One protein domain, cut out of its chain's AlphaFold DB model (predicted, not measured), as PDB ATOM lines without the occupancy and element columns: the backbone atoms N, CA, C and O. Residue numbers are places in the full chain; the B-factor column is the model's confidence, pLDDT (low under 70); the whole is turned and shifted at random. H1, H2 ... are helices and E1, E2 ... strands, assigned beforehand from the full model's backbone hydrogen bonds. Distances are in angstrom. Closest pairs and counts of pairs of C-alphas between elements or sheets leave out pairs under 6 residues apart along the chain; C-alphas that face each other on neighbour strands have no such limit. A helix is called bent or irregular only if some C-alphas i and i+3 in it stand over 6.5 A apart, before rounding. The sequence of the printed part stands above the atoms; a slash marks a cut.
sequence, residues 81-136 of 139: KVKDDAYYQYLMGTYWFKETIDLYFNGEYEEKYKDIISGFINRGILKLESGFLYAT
ATOM      1  N   LYS A  81      98.367 105.107 100.572       90.06
ATOM      2  CA  LYS A  81      97.930 105.106  99.178       90.06
ATOM      3  C   LYS A  81      98.958 105.804  98.295       90.06
ATOM      4  O   LYS A  81      99.607 106.756  98.733       90.06
ATOM      5  N   VAL A  82      99.090 105.363  97.052       95.06
ATOM      6  CA  VAL A  82      99.926 106.020  96.031       95.06
ATOM      7  C   VAL A  82      99.104 106.240  94.772       95.06
ATOM      8  O   VAL A  82      98.233 105.432  94.477       95.06
ATOM      9  N   LYS A  83      99.332 107.340  94.052       96.62
ATOM     10  CA  LYS A  83      98.696 107.535  92.745       96.62
ATOM     11  C   LYS A  83      99.286 106.541  91.750       96.62
ATOM     12  O   LYS A  83     100.509 106.455  91.673       96.62
ATOM     13  N   ASP A  84      98.436 105.821  91.034       94.50
ATOM     14  CA  ASP A  84      98.850 104.775  90.092       94.50
ATOM     15  C   ASP A  84      99.720 105.337  88.952       94.50
ATOM     16  O   ASP A  84     100.832 104.863  88.716       94.50
ATOM     17  N   ASP A  85      99.277 106.446  88.353       94.94
ATOM     18  CA  ASP A  85      99.947 107.142  87.244       94.94
ATOM     19  C   ASP A  85     101.333 107.717  87.596       94.94
ATOM     20  O   ASP A  85     102.203 107.855  86.738       94.94
ATOM     21  N   ALA A  86     101.564 108.031  88.871       96.00
ATOM     22  CA  ALA A  86     102.804 108.629  89.351       96.00
ATOM     23  C   ALA A  86     103.733 107.622  90.043       96.00
ATOM     24  O   ALA A  86     104.875 107.962  90.369       96.00
ATOM     25  N   TYR A  87     103.267 106.400  90.321       97.06
ATOM     26  CA  TYR A  87     104.009 105.495  91.191       97.06
ATOM     27  C   TYR A  87     105.274 104.945  90.531       97.06
ATOM     28  O   TYR A  87     106.328 104.924  91.169       97.06
ATOM     29  N   TYR A  88     105.214 104.605  89.243       97.81
ATOM     30  CA  TYR A  88     106.398 104.207  88.480       97.81
ATOM     31  C   TYR A  88     107.487 105.292  88.502       97.81
ATOM     32  O   TYR A  88     108.635 105.018  88.850       97.81
ATOM     33  N   GLN A  89     107.116 106.549  88.234       97.88
ATOM     34  CA  GLN A  89     108.055 107.676  88.260       97.88
ATOM     35  C   GLN A  89     108.633 107.913  89.659       97.88
ATOM     36  O   GLN A  89     109.827 108.179  89.810       97.88
ATOM     37  N   TYR A  90     107.817 107.743  90.704       97.06
ATOM     38  CA  TYR A  90     108.303 107.771  92.081       97.06
ATOM     39  C   TYR A  90     109.376 106.698  92.331       97.06
ATOM     40  O   TYR A  90     110.404 107.003  92.934       97.06
ATOM     41  N   LEU A  91     109.162 105.461  91.866       97.50
ATOM     42  CA  LEU A  91     110.126 104.367  92.014       97.50
ATOM     43  C   LEU A  91     111.415 104.623  91.223       97.50
ATOM     44  O   LEU A  91     112.497 104.434  91.778       97.50
ATOM     45  N   MET A  92     111.325 105.143  89.996       97.94
ATOM     46  CA  MET A  92     112.486 105.552  89.186       97.94
ATOM     47  C   MET A  92     113.341 106.641  89.855       97.94
ATOM     48  O   MET A  92     114.558 106.711  89.648       97.94
ATOM     49  N   GLY A  93     112.724 107.463  90.708       97.25
ATOM     50  CA  GLY A  93     113.414 108.434  91.558       97.25
ATOM     51  C   GLY A  93     114.203 107.815  92.720       97.25
ATOM     52  O   GLY A  93     114.993 108.509  93.357       97.25
ATOM     53  N   THR A  94     114.027 106.524  93.012       95.88
ATOM     54  CA  THR A  94     114.748 105.830  94.086       95.88
ATOM     55  C   THR A  94     115.977 105.089  93.559       95.88
ATOM     56  O   THR A  94     115.965 104.518  92.469       95.88
ATOM     57  N   TYR A  95     117.053 105.069  94.351       94.25
ATOM     58  CA  TYR A  95     118.274 104.340  93.989       94.25
ATOM     59  C   TYR A  95     118.064 102.825  93.975       94.25
ATOM     60  O   TYR A  95     118.473 102.164  93.026       94.25
ATOM     61  N   TRP A  96     117.379 102.289  94.991       93.31
ATOM     62  CA  TRP A  96     117.203 100.845  95.150       93.31
ATOM     63  C   TRP A  96     116.439 100.209  93.986       93.31
ATOM     64  O   TRP A  96     116.740  99.075  93.627       93.31
ATOM     65  N   PHE A  97     115.465 100.909  93.391       96.50
ATOM     66  CA  PHE A  97     114.659 100.358  92.302       96.50
ATOM     67  C   PHE A  97     115.512 100.154  91.051       96.50
ATOM     68  O   PHE A  97     115.604  99.035  90.549       96.50
ATOM     69  N   LYS A  98     116.208 101.213  90.615       96.62
ATOM     70  CA  LYS A  98     117.097 101.169  89.449       96.62
ATOM     71  C   LYS A  98     118.230 100.173  89.649       96.62
ATOM     72  O   LYS A  98     118.374  99.266  88.844       96.62
ATOM     73  N   GLU A  99     118.934 100.261  90.778       94.69
ATOM     74  CA  GLU A  99     120.045  99.356  91.086       94.69
ATOM     75  C   GLU A  99     119.600  97.886  91.091       94.69
ATOM     76  O   GLU A  99     120.300  97.023  90.568       94.69
ATOM     77  N   THR A 100     118.425  97.576  91.652       95.25
ATOM     78  CA  THR A 100     117.918  96.197  91.652       95.25
ATOM     79  C   THR A 100     117.615  95.722  90.232       95.25
ATOM     80  O   THR A 100     117.957  94.600  89.874       95.25
ATOM     81  N   ILE A 101     117.007  96.560  89.397       96.94
ATOM     82  CA  ILE A 101     116.695  96.176  88.018       96.94
ATOM     83  C   ILE A 101     117.952  96.043  87.160       96.94
ATOM     84  O   ILE A 101     118.076  95.066  86.428       96.94
ATOM     85  N   ASP A 102     118.920  96.939  87.310       96.06
ATOM     86  CA  ASP A 102     120.200  96.855  86.602       96.06
ATOM     87  C   ASP A 102     120.955  95.581  86.965       96.06
ATOM     88  O   ASP A 102     121.504  94.895  86.106       96.06
ATOM     89  N   LEU A 103     120.958  95.233  88.254       94.19
ATOM     90  CA  LEU A 103     121.672  94.062  88.731       94.19
ATOM     91  C   LEU A 103     121.007  92.758  88.314       94.19
ATOM     92  O   LEU A 103     121.731  91.815  88.015       94.19
ATOM     93  N   TYR A 104     119.681  92.662  88.375       94.56
ATOM     94  CA  TYR A 104     118.978  91.378  88.274       94.56
ATOM     95  C   TYR A 104     118.212  91.186  86.965       94.56
ATOM     96  O   TYR A 104     117.879  90.052  86.652       94.56
ATOM     97  N   PHE A 105     117.927  92.258  86.224       96.31
ATOM     98  CA  PHE A 105     116.944  92.263  85.137       96.31
ATOM     99  C   PHE A 105     117.364  93.136  83.942       96.31
ATOM    100  O   PHE A 105     116.507  93.636  83.222       96.31
ATOM    101  N   ASN A 106     118.667  93.360  83.744       94.88
ATOM    102  CA  ASN A 106     119.236  94.008  82.552       94.88
ATOM    103  C   ASN A 106     118.612  95.368  82.165       94.88
ATOM    104  O   ASN A 106     118.572  95.714  80.987       94.88
ATOM    105  N   GLY A 107     118.123  96.151  83.134       95.88
ATOM    106  CA  GLY A 107     117.523  97.461  82.851       95.88
ATOM    107  C   GLY A 107     116.066  97.420  82.359       95.88
ATOM    108  O   GLY A 107     115.559  98.435  81.888       95.88
ATOM    109  N   GLU A 108     115.359  96.290  82.474       97.12
ATOM    110  CA  GLU A 108     113.936  96.140  82.109       97.12
ATOM    111  C   GLU A 108     112.984  96.863  83.095       97.12
ATOM    112  O   GLU A 108     112.114  96.256  83.724       97.12
ATOM    113  N   TYR A 109     113.146  98.177  83.294       97.69
ATOM    114  CA  TYR A 109     112.503  98.883  84.411       97.69
ATOM    115  C   TYR A 109     110.975  98.877  84.366       97.69
ATOM    116  O   TYR A 109     110.315  98.561  85.363       97.69
ATOM    117  N   GLU A 110     110.408  99.251  83.221       97.44
ATOM    118  CA  GLU A 110     108.961  99.394  83.072       97.44
ATOM    119  C   GLU A 110     108.263  98.031  83.049       97.44
ATOM    120  O   GLU A 110     107.199  97.869  83.646       97.44
ATOM    121  N   GLU A 111     108.883  97.038  82.410       97.56
ATOM    122  CA  GLU A 111     108.367  95.671  82.341       97.56
ATOM    123  C   GLU A 111     108.309  95.036  83.734       97.56
ATOM    124  O   GLU A 111     107.233  94.634  84.177       97.56
ATOM    125  N   LYS A 112     109.408  95.077  84.505       97.44
ATOM    126  CA  LYS A 112     109.412  94.532  85.874       97.44
ATOM    127  C   LYS A 112     108.447  95.258  86.801       97.44
ATOM    128  O   LYS A 112     107.838  94.625  87.666       97.44
ATOM    129  N   TYR A 113     108.275  96.569  86.633       98.00
ATOM    130  CA  TYR A 113     107.237  97.301  87.353       98.00
ATOM    131  C   TYR A 113     105.843  96.745  87.033       98.00
ATOM    132  O   TYR A 113     105.108  96.376  87.954       98.00
ATOM    133  N   LYS A 114     105.494  96.646  85.745       97.69
ATOM    134  CA  LYS A 114     104.185  96.156  85.289       97.69
ATOM    135  C   LYS A 114     103.914  94.734  85.768       97.69
ATOM    136  O   LYS A 114     102.829  94.482  86.298       97.69
ATOM    137  N   ASP A 115     104.894  93.842  85.666       97.69
ATOM    138  CA  ASP A 115     104.785  92.450  86.110       97.69
ATOM    139  C   ASP A 115     104.483  92.348  87.607       97.69
ATOM    140  O   ASP A 115     103.578  91.624  88.037       97.69
ATOM    141  N   ILE A 116     105.218  93.104  88.427       97.38
ATOM    142  CA  ILE A 116     105.066  93.057  89.881       97.38
ATOM    143  C   ILE A 116     103.729  93.658  90.316       97.38
ATOM    144  O   ILE A 116     103.035  93.047  91.135       97.38
ATOM    145  N   ILE A 117     103.353  94.822  89.777       97.38
ATOM    146  CA  ILE A 117     102.080  95.478  90.108       97.38
ATOM    147  C   ILE A 117     100.904  94.600  89.685       97.38
ATOM    148  O   ILE A 117     100.037  94.315  90.514       97.38
ATOM    149  N   SER A 118     100.914  94.082  88.456       97.19
ATOM    150  CA  SER A 118      99.872  93.172  87.961       97.19
ATOM    151  C   SER A 118      99.795  91.910  88.816       97.19
ATOM    152  O   SER A 118      98.718  91.500  89.244       97.19
ATOM    153  N   GLY A 119     100.944  91.329  89.172       97.19
ATOM    154  CA  GLY A 119     101.010  90.181  90.069       97.19
ATOM    155  C   GLY A 119     100.462  90.468  91.472       97.19
ATOM    156  O   GLY A 119      99.905  89.571  92.109       97.19
ATOM    157  N   PHE A 120     100.605  91.689  91.991       97.00
ATOM    158  CA  PHE A 120      99.993  92.079  93.262       97.00
ATOM    159  C   PHE A 120      98.490  92.292  93.162       97.00
ATOM    160  O   PHE A 120      97.779  91.840  94.061       97.00
ATOM    161  N   ILE A 121      98.014  92.925  92.092       96.38
ATOM    162  CA  ILE A 121      96.585  93.140  91.853       96.38
ATOM    163  C   ILE A 121      95.871  91.797  91.684       96.38
ATOM    164  O   ILE A 121      94.894  91.531  92.378       96.38
ATOM    165  N   ASN A 122      96.424  90.894  90.868       97.00
ATOM    166  CA  ASN A 122      95.850  89.567  90.624       97.00
ATOM    167  C   ASN A 122      95.752  88.712  91.896       97.00
ATOM    168  O   ASN A 122      94.845  87.898  92.035       97.00
ATOM    169  N   ARG A 123      96.672  88.903  92.851       95.81
ATOM    170  CA  ARG A 123      96.642  88.234  94.164       95.81
ATOM    171  C   ARG A 123      95.827  88.990  95.217       95.81
ATOM    172  O   ARG A 123      95.786  88.559  96.365       95.81
ATOM    173  N   GLY A 124      95.238  90.133  94.867       95.31
ATOM    174  CA  GLY A 124      94.503  90.995  95.788       95.31
ATOM    175  C   GLY A 124      95.365  91.633  96.878       95.31
ATOM    176  O   GLY A 124      94.818  92.072  97.884       95.31
ATOM    177  N   ILE A 125      96.693  91.674  96.713       95.94
ATOM    178  CA  ILE A 125      97.644  92.309  97.646       95.94
ATOM    179  C   ILE A 125      97.625  93.831  97.467       95.94
ATOM    180  O   ILE A 125      97.711  94.577  98.444       95.94
ATOM    181  N   LEU A 126      97.492  94.277  96.215       96.31
ATOM    182  CA  LEU A 126      97.195  95.658  95.858       96.31
ATOM    183  C   LEU A 126      95.782  95.748  95.283       96.31
ATOM    184  O   LEU A 126      95.327  94.838  94.594       96.31
ATOM    185  N   LYS A 127      95.107  96.866  95.536       95.88
ATOM    186  CA  LYS A 127      93.860  97.247  94.873       95.88
ATOM    187  C   LYS A 127      94.015  98.616  94.237       95.88
ATOM    188  O   LYS A 127      94.592  99.507  94.857       95.88
ATOM    189  N   LEU A 128      93.486  98.762  93.027       95.50
ATOM    190  CA  LEU A 128      93.365 100.035  92.329       95.50
ATOM    191  C   LEU A 128      91.943 100.566  92.529       95.50
ATOM    192  O   LEU A 128      90.986  99.957  92.061       95.50
ATOM    193  N   GLU A 129      91.807 101.692  93.222       94.06
ATOM    194  CA  GLU A 129      90.521 102.348  93.474       94.06
ATOM    195  C   GLU A 129      90.667 103.855  93.231       94.06
ATOM    196  O   GLU A 129      91.560 104.504  93.775       94.06
ATOM    197  N   SER A 130      89.807 104.424  92.379       92.81
ATOM    198  CA  SER A 130      89.781 105.866  92.070       92.81
ATOM    199  C   SER A 130      91.145 106.468  91.669       92.81
ATOM    200  O   SER A 130      91.460 107.597  92.045       92.81
ATOM    201  N   GLY A 131      91.973 105.713  90.932       94.44
ATOM    202  CA  GLY A 131      93.311 106.139  90.487       94.44
ATOM    203  C   GLY A 131      94.420 106.011  91.542       94.44
ATOM    204  O   GLY A 131      95.534 106.497  91.338       94.44
ATOM    205  N   PHE A 132      94.138 105.365  92.675       96.12
ATOM    206  CA  PHE A 132      95.107 105.115  93.737       96.12
ATOM    207  C   PHE A 132      95.303 103.618  93.981       96.12
ATOM    208  O   PHE A 132      94.347 102.845  93.996       96.12
ATOM    209  N   LEU A 133      96.550 103.224  94.232       95.81
ATOM    210  CA  LEU A 133      96.917 101.896  94.705       95.81
ATOM    211  C   LEU A 133      96.922 101.853  96.237       95.81
ATOM    212  O   LEU A 133      97.531 102.706  96.894       95.81
ATOM    213  N   TYR A 134      96.303 100.809  96.785       95.06
ATOM    214  CA  TYR A 134      96.210 100.522  98.217       95.06
ATOM    215  C   TYR A 134      96.689  99.103  98.508       95.06
ATOM    216  O   TYR A 134      96.349  98.171  97.781       95.06
ATOM    217  N   ALA A 135      97.438  98.927  99.597       94.94
ATOM    218  CA  ALA A 135      97.791  97.605 100.103       94.94
ATOM    219  C   ALA A 135      96.644  97.042 100.953       94.94
ATOM    220  O   ALA A 135      96.126  97.725 101.834       94.94
ATOM    221  N   THR A 136      96.257  95.793 100.703       92.75
ATOM    222  CA  THR A 136      95.226  95.086 101.488       92.75
ATOM    223  C   THR A 136      95.804  94.367 102.704       92.75
ATOM    224  O   THR A 136      95.081  94.033 103.643       92.75
TER     225      THR A 136
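What this domain is: This is residues 81 to 136 of the 139 residues of an uncharacterized protein of hydrocarbon metagenome (UniProt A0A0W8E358). A small two-stranded hairpin, E1 and E2, caps one end of an elongated helical body, in which H1 and H3 run opposite ways along the length at a steep tilt and H2 lies across the other end. The chain goes round from H1 through H2 and back along H3 to the hairpin, where the short stretch of residues 82 to 83 also pairs with E2. The printed part has 56 residues, with three named helices and two named strands in the order H1, H2, H3, E1, E2; it is mostly helix, and the sheet, E1 - E2, is antiparallel. It is only just compact, close to loose, with a radius of gyration of the C-alphas of 11.7 A, and the C-alphas span 32 by 21 by 15 A, only just elongated.

Where its parts are: E1 is residues 126 to 129 and E2 is residues 132 to 135, where C-alpha 135 is at (97.791, 97.605, 100.103). H3, residues 109 to 122, is the longest helix by residues and measures 20.1 A from first to last C-alpha. H1, residues 84 to 92, begins with C-alpha 84 at (98.850, 104.775, 90.092) and measures 13.7 A. It is irregular: C-alphas 85 and 88 are 7.2 A apart. H2, residues 95 to 105, measures 15.0 A, and its C-alpha 105 is at (116.944, 92.263, 85.137).

How they stand to each other: E1 and E2 form a hairpin of antiparallel neighbours at 148 degrees, with N 127 and O 134 at 2.9 A and N 129 and O 132 at 2.9 A, both within hydrogen-bond range. Residues 82 to 83 pair antiparallel with residues 132 to 133 of E2. The closest C-alphas of H1 and E2 are those of Asp 84 and Phe 132, 5.2 A apart. Those of H3 and E1 are Phe 120 and Leu 126, also 5.2 A apart. H3 and E2 are near each other, with 5 pairs of C-alphas within 10 A. H1 and H3 are close but not clearly touching, with closest C-alphas Tyr 88 and Tyr 113 at 7.0 A; they run opposite ways at a steep tilt of 46 degrees. H2 touches H3, which meets it with residues 109 to 112 alone; the closest C-alphas are those of Ile 101 and Tyr 109, 6.2 A apart, and the lines are about perpendicular at 87 degrees. H1 and H2 are close but not clearly touching, about perpendicular at 84 degrees, with the C-alphas of Leu 91 and Phe 97 closest at 6.1 A. H2 is apart from both E1 and E2. In H2 and H3 every O i to N i+4 pair is within hydrogen-bond range; in H1 it is 3 of 5.

The domain as a whole: The two C-alphas farthest apart, those of Leu 103 and Ser 130, are 34.2 A apart. The C-alphas of Lys 81 and Thr 136, the first and last printed, are 10.6 A apart. The printed part has no cut, and the links H1 to H2, H2 to H3, H3 to E1 and E1 to E2 are tight. The mean pLDDT of the printed part is 96.0, and no printed residue is under 70.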